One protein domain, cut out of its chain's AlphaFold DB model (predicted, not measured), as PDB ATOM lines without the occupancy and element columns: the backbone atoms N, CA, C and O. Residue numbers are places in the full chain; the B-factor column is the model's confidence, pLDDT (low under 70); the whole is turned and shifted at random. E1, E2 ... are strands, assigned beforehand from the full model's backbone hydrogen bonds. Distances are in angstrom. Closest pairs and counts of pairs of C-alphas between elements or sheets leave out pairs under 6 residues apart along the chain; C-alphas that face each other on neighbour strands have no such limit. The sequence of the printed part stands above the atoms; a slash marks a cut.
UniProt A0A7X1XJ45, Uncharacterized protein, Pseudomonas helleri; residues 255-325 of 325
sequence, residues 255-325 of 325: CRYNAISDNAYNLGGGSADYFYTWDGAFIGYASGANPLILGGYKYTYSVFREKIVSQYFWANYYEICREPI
ATOM      1  N   CYS A 255      51.903 -88.871  44.443       92.19
ATOM      2  CA  CYS A 255      52.285 -88.768  43.039       92.19
ATOM      3  C   CYS A 255      51.624 -89.882  42.233       92.19
ATOM      4  O   CYS A 255      51.584 -91.027  42.685       92.19
ATOM      5  N   ARG A 256      51.098 -89.553  41.054       93.62
ATOM      6  CA  ARG A 256      50.538 -90.540  40.129       93.62
ATOM      7  C   ARG A 256      50.617 -90.063  38.688       93.62
ATOM      8  O   ARG A 256      50.703 -88.867  38.413       93.62
ATOM      9  N   TYR A 257      50.610 -91.035  37.783       94.69
ATOM     10  CA  TYR A 257      50.603 -90.795  36.352       94.69
ATOM     11  C   TYR A 257      49.504 -91.594  35.659       94.69
ATOM     12  O   TYR A 257      49.451 -92.819  35.766       94.69
ATOM     13  N   ASN A 258      48.682 -90.888  34.898       93.25
ATOM     14  CA  ASN A 258      47.777 -91.419  33.901       93.25
ATOM     15  C   ASN A 258      47.660 -90.375  32.783       93.25
ATOM     16  O   ASN A 258      47.302 -89.227  33.047       93.25
ATOM     17  N   ALA A 259      47.941 -90.770  31.540       87.62
ATOM     18  CA  ALA A 259      47.965 -89.869  30.381       87.62
ATOM     19  C   ALA A 259      46.633 -89.136  30.121       87.62
ATOM     20  O   ALA A 259      46.613 -88.112  29.442       87.62
ATOM     21  N   ILE A 260      45.523 -89.645  30.663       87.06
ATOM     22  CA  ILE A 260      44.180 -89.082  30.502       87.06
ATOM     23  C   ILE A 260      43.743 -88.344  31.769       87.06
ATOM     24  O   ILE A 260      43.211 -87.242  31.674       87.06
ATOM     25  N   SER A 261      43.940 -88.947  32.946       90.62
ATOM     26  CA  SER A 261      43.326 -88.449  34.184       90.62
ATOM     27  C   SER A 261      44.256 -87.708  35.133       90.62
ATOM     28  O   SER A 261      43.775 -86.893  35.918       90.62
ATOM     29  N   ASP A 262      45.555 -88.011  35.101       93.50
ATOM     30  CA  ASP A 262      46.499 -87.606  36.140       93.50
ATOM     31  C   ASP A 262      47.879 -87.344  35.565       93.50
ATOM     32  O   ASP A 262      48.777 -88.188  35.599       93.50
ATOM     33  N   ASN A 263      48.062 -86.159  35.017       93.12
ATOM     34  CA  ASN A 263      49.340 -85.760  34.470       93.12
ATOM     35  C   ASN A 263      49.520 -84.253  34.564       93.12
ATOM     36  O   ASN A 263      48.564 -83.474  34.584       93.12
ATOM     37  N   ALA A 264      50.780 -83.852  34.608       92.88
ATOM     38  CA  ALA A 264      51.160 -82.509  34.232       92.88
ATOM     39  C   ALA A 264      51.726 -82.577  32.816       92.88
ATOM     40  O   ALA A 264      52.560 -83.438  32.541       92.88
ATOM     41  N   TYR A 265      51.299 -81.702  31.915       92.00
ATOM     42  CA  TYR A 265      51.807 -81.687  30.549       92.00
ATOM     43  C   TYR A 265      52.129 -80.279  30.075       92.00
ATOM     44  O   TYR A 265      51.526 -79.300  30.507       92.00
ATOM     45  N   ASN A 266      53.096 -80.178  29.173       91.31
ATOM     46  CA  ASN A 266      53.446 -78.938  28.493       91.31
ATOM     47  C   ASN A 266      53.266 -79.136  26.987       91.31
ATOM     48  O   ASN A 266      53.681 -80.162  26.436       91.31
ATOM     49  N   LEU A 267      52.633 -78.156  26.344       88.38
ATOM     50  CA  LEU A 267      52.453 -78.112  24.898       88.38
ATOM     51  C   LEU A 267      53.657 -77.409  24.274       88.38
ATOM     52  O   LEU A 267      54.014 -76.292  24.646       88.38
ATOM     53  N   GLY A 268      54.286 -78.078  23.320       73.69
ATOM     54  CA  GLY A 268      55.477 -77.592  22.657       73.69
ATOM     55  C   GLY A 268      55.289 -76.268  21.929       73.69
ATOM     56  O   GLY A 268      54.456 -76.174  21.035       73.69
ATOM     57  N   GLY A 269      56.115 -75.273  22.267       68.38
ATOM     58  CA  GLY A 269      56.073 -73.950  21.628       68.38
ATOM     59  C   GLY A 269      56.964 -72.866  22.248       68.38
ATOM     60  O   GLY A 269      56.821 -71.701  21.899       68.38
ATOM     61  N   GLY A 270      57.872 -73.209  23.170       63.75
ATOM     62  CA  GLY A 270      58.710 -72.235  23.890       63.75
ATOM     63  C   GLY A 270      58.065 -71.642  25.152       63.75
ATOM     64  O   GLY A 270      58.748 -70.959  25.910       63.75
ATOM     65  N   SER A 271      56.790 -71.937  25.424       66.06
ATOM     66  CA  SER A 271      56.119 -71.605  26.684       66.06
ATOM     67  C   SER A 271      56.527 -72.578  27.791       66.06
ATOM     68  O   SER A 271      56.467 -73.794  27.610       66.06
ATOM     69  N   ALA A 272      56.891 -72.056  28.961       78.12
ATOM     70  CA  ALA A 272      57.200 -72.838  30.162       78.12
ATOM     71  C   ALA A 272      55.936 -73.190  30.981       78.12
ATOM     72  O   ALA A 272      56.000 -73.318  32.204       78.12
ATOM     73  N   ASP A 273      54.784 -73.301  30.315       88.12
ATOM     74  CA  ASP A 273      53.479 -73.459  30.958       88.12
ATOM     75  C   ASP A 273      53.136 -74.937  31.144       88.12
ATOM     76  O   ASP A 273      53.149 -75.715  30.187       88.12
ATOM     77  N   TYR A 274      52.814 -75.333  32.370       90.94
ATOM     78  CA  TYR A 274      52.377 -76.693  32.678       90.94
ATOM     79  C   TYR A 274      50.883 -76.705  32.958       90.94
ATOM     80  O   TYR A 274      50.405 -75.964  33.814       90.94
ATOM     81  N   PHE A 275      50.161 -77.567  32.252       92.56
ATOM     82  CA  PHE A 275      48.752 -77.870  32.451       92.56
ATOM     83  C   PHE A 275      48.644 -79.072  33.381       92.56
ATOM     84  O   PHE A 275      49.310 -80.080  33.160       92.56
ATOM     85  N   TYR A 276      47.815 -78.977  34.415       94.25
ATOM     86  CA  TYR A 276      47.670 -80.014  35.427       94.25
ATOM     87  C   TYR A 276      46.285 -80.654  35.327       94.25
ATOM     88  O   TYR A 276      45.261 -79.964  35.303       94.25
ATOM     89  N   THR A 277      46.259 -81.983  35.304       94.38
ATOM     90  CA  THR A 277      45.047 -82.803  35.394       94.38
ATOM     91  C   THR A 277      45.125 -83.697  36.624       94.38
ATOM     92  O   THR A 277      46.182 -84.252  36.925       94.38
ATOM     93  N   TRP A 278      44.026 -83.795  37.369       94.19
ATOM     94  CA  TRP A 278      43.937 -84.622  38.571       94.19
ATOM     95  C   TRP A 278      42.528 -85.208  38.699       94.19
ATOM     96  O   TRP A 278      41.548 -84.469  38.636       94.19
ATOM     97  N   ASP A 279      42.422 -86.529  38.877       93.00
ATOM     98  CA  ASP A 279      41.154 -87.281  38.925       93.00
ATOM     99  C   ASP A 279      40.289 -87.072  37.662       93.00
ATOM    100  O   ASP A 279      39.062 -87.059  37.724       93.00
ATOM    101  N   GLY A 280      40.913 -86.890  36.491       91.88
ATOM    102  CA  GLY A 280      40.196 -86.700  35.222       91.88
ATOM    103  C   GLY A 280      39.764 -85.263  34.933       91.88
ATOM    104  O   GLY A 280      39.271 -84.994  33.839       91.88
ATOM    105  N   ALA A 281      39.964 -84.334  35.870       93.62
ATOM    106  CA  ALA A 281      39.622 -82.929  35.701       93.62
ATOM    107  C   ALA A 281      40.863 -82.080  35.408       93.62
ATOM    108  O   ALA A 281      41.913 -82.253  36.030       93.62
ATOM    109  N   PHE A 282      40.732 -81.112  34.496       94.12
ATOM    110  CA  PHE A 282      41.710 -80.035  34.356       94.12
ATOM    111  C   PHE A 282      41.599 -79.099  35.562       94.12
ATOM    112  O   PHE A 282      40.558 -78.476  35.767       94.12
ATOM    113  N   ILE A 283      42.663 -79.016  36.361       93.62
ATOM    114  CA  ILE A 283      42.674 -78.223  37.598       93.62
ATOM    115  C   ILE A 283      43.321 -76.848  37.412       93.62
ATOM    116  O   ILE A 283      43.104 -75.958  38.222       93.62
ATOM    117  N   GLY A 284      44.079 -76.629  36.339       92.81
ATOM    118  CA  GLY A 284      44.658 -75.322  36.038       92.81
ATOM    119  C   GLY A 284      46.007 -75.419  35.345       92.81
ATOM    120  O   GLY A 284      46.479 -76.506  35.005       92.81
ATOM    121  N   TYR A 285      46.637 -74.266  35.143       91.62
ATOM    122  CA  TYR A 285      47.980 -74.171  34.586       91.62
ATOM    123  C   TYR A 285      48.873 -73.279  35.455       91.62
ATOM    124  O   TYR A 285      48.380 -72.377  36.132       91.62
ATOM    125  N   ALA A 286      50.180 -73.535  35.439       88.31
ATOM    126  CA  ALA A 286      51.186 -72.679  36.065       88.31
ATOM    127  C   ALA A 286      52.190 -72.213  35.008       88.31
ATOM    128  O   ALA A 286      52.759 -73.040  34.291       88.31
ATOM    129  N   SER A 287      52.398 -70.897  34.913       83.00
ATOM    130  CA  SER A 287      53.331 -70.294  33.961       83.00
ATOM    131  C   SER A 287      54.711 -70.091  34.578       83.00
ATOM    132  O   SER A 287      54.849 -69.370  35.567       83.00
ATOM    133  N   GLY A 288      55.745 -70.694  33.991       70.56
ATOM    134  CA  GLY A 288      57.147 -70.389  34.299       70.56
ATOM    135  C   GLY A 288      57.712 -70.955  35.609       70.56
ATOM    136  O   GLY A 288      58.930 -71.090  35.704       70.56
ATOM    137  N   ALA A 289      56.890 -71.338  36.593       62.94
ATOM    138  CA  ALA A 289      57.365 -71.995  37.813       62.94
ATOM    139  C   ALA A 289      56.339 -72.972  38.417       62.94
ATOM    140  O   ALA A 289      55.193 -72.628  38.687       62.94
ATOM    141  N   ASN A 290      56.805 -74.197  38.664       74.62
ATOM    142  CA  ASN A 290      56.202 -75.211  39.534       74.62
ATOM    143  C   ASN A 290      56.243 -74.690  40.991       74.62
ATOM    144  O   ASN A 290      57.339 -74.301  41.409       74.62
ATOM    145  N   PRO A 291      55.155 -74.666  41.795       89.50
ATOM    146  CA  PRO A 291      53.883 -75.407  41.690       89.50
ATOM    147  C   PRO A 291      52.621 -74.610  41.293       89.50
ATOM    148  O   PRO A 291      52.569 -73.391  41.427       89.50
ATOM    149  N   LEU A 292      51.544 -75.332  40.949       92.12
ATOM    150  CA  LEU A 292      50.163 -74.823  40.945       92.12
ATOM    151  C   LEU A 292      49.562 -74.924  42.360       92.12
ATOM    152  O   LEU A 292      49.572 -76.000  42.957       92.12
ATOM    153  N   ILE A 293      49.009 -73.829  42.887       91.56
ATOM    154  CA  ILE A 293      48.340 -73.786  44.197       91.56
ATOM    155  C   ILE A 293      46.831 -73.674  43.987       91.56
ATOM    156  O   ILE A 293      46.360 -72.681  43.433       91.56
ATOM    157  N   LEU A 294      46.066 -74.672  44.426       91.50
ATOM    158  CA  LEU A 294      44.613 -74.676  44.272       91.50
ATOM    159  C   LEU A 294      43.933 -75.510  45.358       91.50
ATOM    160  O   LEU A 294      44.353 -76.627  45.644       91.50
ATOM    161  N   GLY A 295      42.849 -74.981  45.935       88.25
ATOM    162  CA  GLY A 295      41.975 -75.743  46.836       88.25
ATOM    163  C   GLY A 295      42.666 -76.283  48.093       88.25
ATOM    164  O   GLY A 295      42.302 -77.358  48.555       88.25
ATOM    165  N   GLY A 296      43.679 -75.580  48.614       87.75
ATOM    166  CA  GLY A 296      44.475 -76.037  49.765       87.75
ATOM    167  C   GLY A 296      45.541 -77.081  49.419       87.75
ATOM    168  O   GLY A 296      46.122 -77.688  50.312       87.75
ATOM    169  N   TYR A 297      45.815 -77.298  48.133       89.81
ATOM    170  CA  TYR A 297      46.840 -78.220  47.669       89.81
ATOM    171  C   TYR A 297      47.857 -77.531  46.770       89.81
ATOM    172  O   TYR A 297      47.545 -76.633  45.984       89.81
ATOM    173  N   LYS A 298      49.087 -78.019  46.865       92.00
ATOM    174  CA  LYS A 298      50.205 -77.719  45.992       92.00
ATOM    175  C   LYS A 298      50.383 -78.876  45.018       92.00
ATOM    176  O   LYS A 298      50.648 -80.012  45.410       92.00
ATOM    177  N   TYR A 299      50.241 -78.573  43.738       93.00
ATOM    178  CA  TYR A 299      50.417 -79.503  42.637       93.00
ATOM    179  C   TYR A 299      51.759 -79.246  41.964       93.00
ATOM    180  O   TYR A 299      52.057 -78.136  41.527       93.00
ATOM    181  N   THR A 300      52.577 -80.287  41.882       93.56
ATOM    182  CA  THR A 300      53.905 -80.250  41.271       93.56
ATOM    183  C   THR A 300      54.002 -81.298  40.178       93.56
ATOM    184  O   THR A 300      53.415 -82.367  40.305       93.56
ATOM    185  N   TYR A 301      54.732 -81.020  39.102       90.88
ATOM    186  CA  TYR A 301      55.159 -82.086  38.196       90.88
ATOM    187  C   TYR A 301      56.469 -82.690  38.714       90.88
ATOM    188  O   TYR A 301      57.265 -81.983  39.343       90.88
ATOM    189  N   SER A 302      56.685 -83.985  38.485       89.25
ATOM    190  CA  SER A 302      57.883 -84.710  38.926       89.25
ATOM    191  C   SER A 302      58.610 -85.368  37.747       89.25
ATOM    192  O   SER A 302      59.461 -84.755  37.107       89.25
ATOM    193  N   VAL A 303      58.290 -86.627  37.466       93.06
ATOM    194  CA  VAL A 303      59.015 -87.514  36.556       93.06
ATOM    195  C   VAL A 303      58.438 -87.383  35.152       93.06
ATOM    196  O   VAL A 303      57.232 -87.527  34.979       93.06
ATOM    197  N   PHE A 304      59.280 -87.148  34.143       93.25
ATOM    198  CA  PHE A 304      58.870 -87.245  32.739       93.25
ATOM    199  C   PHE A 304      58.456 -88.684  32.413       93.25
ATOM    200  O   PHE A 304      59.164 -89.630  32.759       93.25
ATOM    201  N   ARG A 305      57.313 -88.851  31.751       95.06
ATOM    202  CA  ARG A 305      56.720 -90.159  31.467       95.06
ATOM    203  C   ARG A 305      56.742 -90.478  29.986       95.06
ATOM    204  O   ARG A 305      57.296 -91.502  29.605       95.06
ATOM    205  N   GLU A 306      56.188 -89.603  29.157       93.50
ATOM    206  CA  GLU A 306      56.149 -89.823  27.714       93.50
ATOM    207  C   GLU A 306      56.047 -88.520  26.924       93.50
ATOM    208  O   GLU A 306      55.711 -87.459  27.454       93.50
ATOM    209  N   LYS A 307      56.342 -88.613  25.626       92.31
ATOM    210  CA  LYS A 307      56.163 -87.529  24.668       92.31
ATOM    211  C   LYS A 307      55.263 -88.007  23.544       92.31
ATOM    212  O   LYS A 307      55.591 -88.976  22.864       92.31
ATOM    213  N   ILE A 308      54.182 -87.278  23.311       90.38
ATOM    214  CA  ILE A 308      53.304 -87.501  22.166       90.38
ATOM    215  C   ILE A 308      53.672 -86.484  21.094       90.38
ATOM    216  O   ILE A 308      53.783 -85.290  21.371       90.38
ATOM    217  N   VAL A 309      53.885 -86.957  19.866       89.38
ATOM    218  CA  VAL A 309      54.194 -86.117  18.706       89.38
ATOM    219  C   VAL A 309      53.136 -86.355  17.644       89.38
ATOM    220  O   VAL A 309      52.905 -87.487  17.229       89.38
ATOM    221  N   SER A 310      52.508 -85.276  17.196       85.31
ATOM    222  CA  SER A 310      51.648 -85.257  16.021       85.31
ATOM    223  C   SER A 310      52.246 -84.338  14.956       85.31
ATOM    224  O   SER A 310      53.189 -83.588  15.214       85.31
ATOM    225  N   GLN A 311      51.661 -84.354  13.759       85.44
ATOM    226  CA  GLN A 311      52.061 -83.473  12.660       85.44
ATOM    227  C   GLN A 311      51.900 -81.968  12.969       85.44
ATOM    228  O   GLN A 311      52.484 -81.149  12.266       85.44
ATOM    229  N   TYR A 312      51.128 -81.598  14.002       83.00
ATOM    230  CA  TYR A 312      50.812 -80.199  14.327       83.00
ATOM    231  C   TYR A 312      51.274 -79.748  15.714       83.00
ATOM    232  O   TYR A 312      51.412 -78.550  15.946       83.00
ATOM    233  N   PHE A 313      51.503 -80.672  16.646       83.38
ATOM    234  CA  PHE A 313      51.915 -80.343  18.008       83.38
ATOM    235  C   PHE A 313      52.658 -81.506  18.658       83.38
ATOM    236  O   PHE A 313      52.473 -82.668  18.289       83.38
ATOM    237  N   TRP A 314      53.458 -81.198  19.673       87.06
ATOM    238  CA  TRP A 314      54.003 -82.195  20.589       87.06
ATOM    239  C   TRP A 314      53.645 -81.839  22.031       87.06
ATOM    240  O   TRP A 314      53.497 -80.664  22.362       87.06
ATOM    241  N   ALA A 315      53.501 -82.853  22.882       90.38
ATOM    242  CA  ALA A 315      53.215 -82.701  24.303       90.38
ATOM    243  C   ALA A 315      54.144 -83.601  25.122       90.38
ATOM    244  O   ALA A 315      54.304 -84.779  24.802       90.38
ATOM    245  N   ASN A 316      54.756 -83.042  26.164       91.62
ATOM    246  CA  ASN A 316      55.517 -83.806  27.151       91.62
ATOM    247  C   ASN A 316      54.633 -84.040  28.373       91.62
ATOM    248  O   ASN A 316      54.123 -83.071  28.932       91.62
ATOM    249  N   TYR A 317      54.504 -85.289  28.797       93.69
ATOM    250  CA  TYR A 317      53.710 -85.694  29.946       93.69
ATOM    251  C   TYR A 317      54.607 -86.068  31.119       93.69
ATOM    252  O   TYR A 317      55.622 -86.754  30.968       93.69
ATOM    253  N   TYR A 318      54.202 -85.633  32.302       93.94
ATOM    254  CA  TYR A 318      54.895 -85.825  33.560       93.94
ATOM    255  C   TYR A 318      53.928 -86.402  34.588       93.94
ATOM    256  O   TYR A 318      52.720 -86.156  34.561       93.94
ATOM    257  N   GLU A 319      54.481 -87.147  35.533       95.12
ATOM    258  CA  GLU A 319      53.788 -87.485  36.763       95.12
ATOM    259  C   GLU A 319      53.409 -86.207  37.521       95.12
ATOM    260  O   GLU A 319      54.211 -85.274  37.644       95.12
ATOM    261  N   ILE A 320      52.175 -86.177  38.019       94.31
ATOM    262  CA  ILE A 320      51.663 -85.101  38.857       94.31
ATOM    263  C   ILE A 320      51.694 -85.549  40.315       94.31
ATOM    264  O   ILE A 320      51.282 -86.656  40.663       94.31
ATOM    265  N   CYS A 321      52.173 -84.668  41.181       94.19
ATOM    266  CA  CYS A 321      52.204 -84.848  42.616       94.19
ATOM    267  C   CYS A 321      51.356 -83.785  43.301       94.19
ATOM    268  O   CYS A 321      51.511 -82.600  43.018       94.19
ATOM    269  N   ARG A 322      50.525 -84.201  44.249       92.00
ATOM    270  CA  ARG A 322      49.704 -83.332  45.087       92.00
ATOM    271  C   ARG A 322      50.152 -83.442  46.538       92.00
ATOM    272  O   ARG A 322      50.264 -84.552  47.059       92.00
ATOM    273  N   GLU A 323      50.363 -82.307  47.189       90.00
ATOM    274  CA  GLU A 323      50.618 -82.214  48.627       90.00
ATOM    275  C   GLU A 323      49.719 -81.133  49.254       90.00
ATOM    276  O   GLU A 323      49.529 -80.085  48.638       90.00
ATOM    277  N   PRO A 324      49.087 -81.382  50.412       85.19
ATOM    278  CA  PRO A 324      48.315 -80.359  51.124       85.19
ATOM    279  C   PRO A 324      49.219 -79.215  51.614       85.19
ATOM    280  O   PRO A 324      50.384 -79.454  51.940       85.19
ATOM    281  N   ILE A 325      48.674 -77.994  51.636       79.38
ATOM    282  CA  ILE A 325      49.312 -76.755  52.123       79.38
ATOM    283  C   ILE A 325      48.718 -76.382  53.474       79.38
ATOM    284  O   ILE A 325      47.478 -76.467  53.606       79.38
TER     285      ILE A 325
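This is residues 255 to 325 of the 325 residues of an uncharacterized protein of Pseudomonas helleri (UniProt A0A7X1XJ45). A single antiparallel sheet of six strands is curled like part of a barrel and folded back on itself, so that E3, E2 and E1 make one leaf facing E5 and E4, with E6 as the hinge. The long hairpin of E5 and E6 makes the longest axis, while the shorter strands E1, E2 and E3 fan out beside it. The printed part has 71 residues, with no named helix and six strands, E1 to E6 along the chain, in the sheet order E3, E2, E1, E6, E5, E4. The class is all strand, and the whole is compact, with a radius of gyration of the C-alphas of 11.6 A, yet elongated in outline, spanning 39 by 23 by 19 A.

Residues 255 to 256 pair antiparallel with residues 320 to 321 of E6, residues 314 to 324. E1, residues 263 to 267, is the antiparallel neighbour of E6, with N 318 and O 264 2.8 A apart. E2, residues 273 to 278, forms a hairpin with E1, where N 275 and O 265 are 2.8 A apart. E3, residues 281 to 287, forms a hairpin with E2, with N 276 and O 284 2.9 A apart. E1, E2 and E3 are a meander, each strand the antiparallel neighbour of the one before. E4, residues 292 to 294, is the other edge strand besides E3; their closest C-alphas, those of Ala 286 and Leu 292, are 5.4 A apart. E5, residues 297 to 309, forms a hairpin with E4, with N 299 and O 292 2.8 A apart. E5 bends by 71 degrees at residue 303. E5 and E6 form a hairpin at 160 degrees between their directions, with N 298 and O 323 2.8 A apart and N 317 and O 306 2.8 A apart. E4, E5 and E6 are a second meander. Between the leaves, the closest C-alphas of E1 and E5, those of Ala 264 and Tyr 301, are 5.6 A apart. E1 and E4 are apart, as are E3 and E6.

E1 begins at C-alpha 263, (49.340, -85.760, 34.470), and is 12.6 A long. E2 measures 16.5 A, E3 18.7 A and E4 6.5 A. E5, the longest strand by residues, runs 30.9 A from C-alpha 297 at (46.840, -78.220, 47.669). E6 runs 31.1 A and ends at C-alpha 324, (48.315, -80.359, 51.124).

The two C-alphas farthest apart, those of Gln 311 and Ile 325, are 40.1 A apart. The sheet is strongly twisted, its C-alphas lying up to 10.2 A off its best plane. The printed part has no cut, ends at the chain's last residue, 325, and its five links between strands are tight. The mean pLDDT of the printed part is 88.5, with residues 269 to 271 and residue 289 under 70.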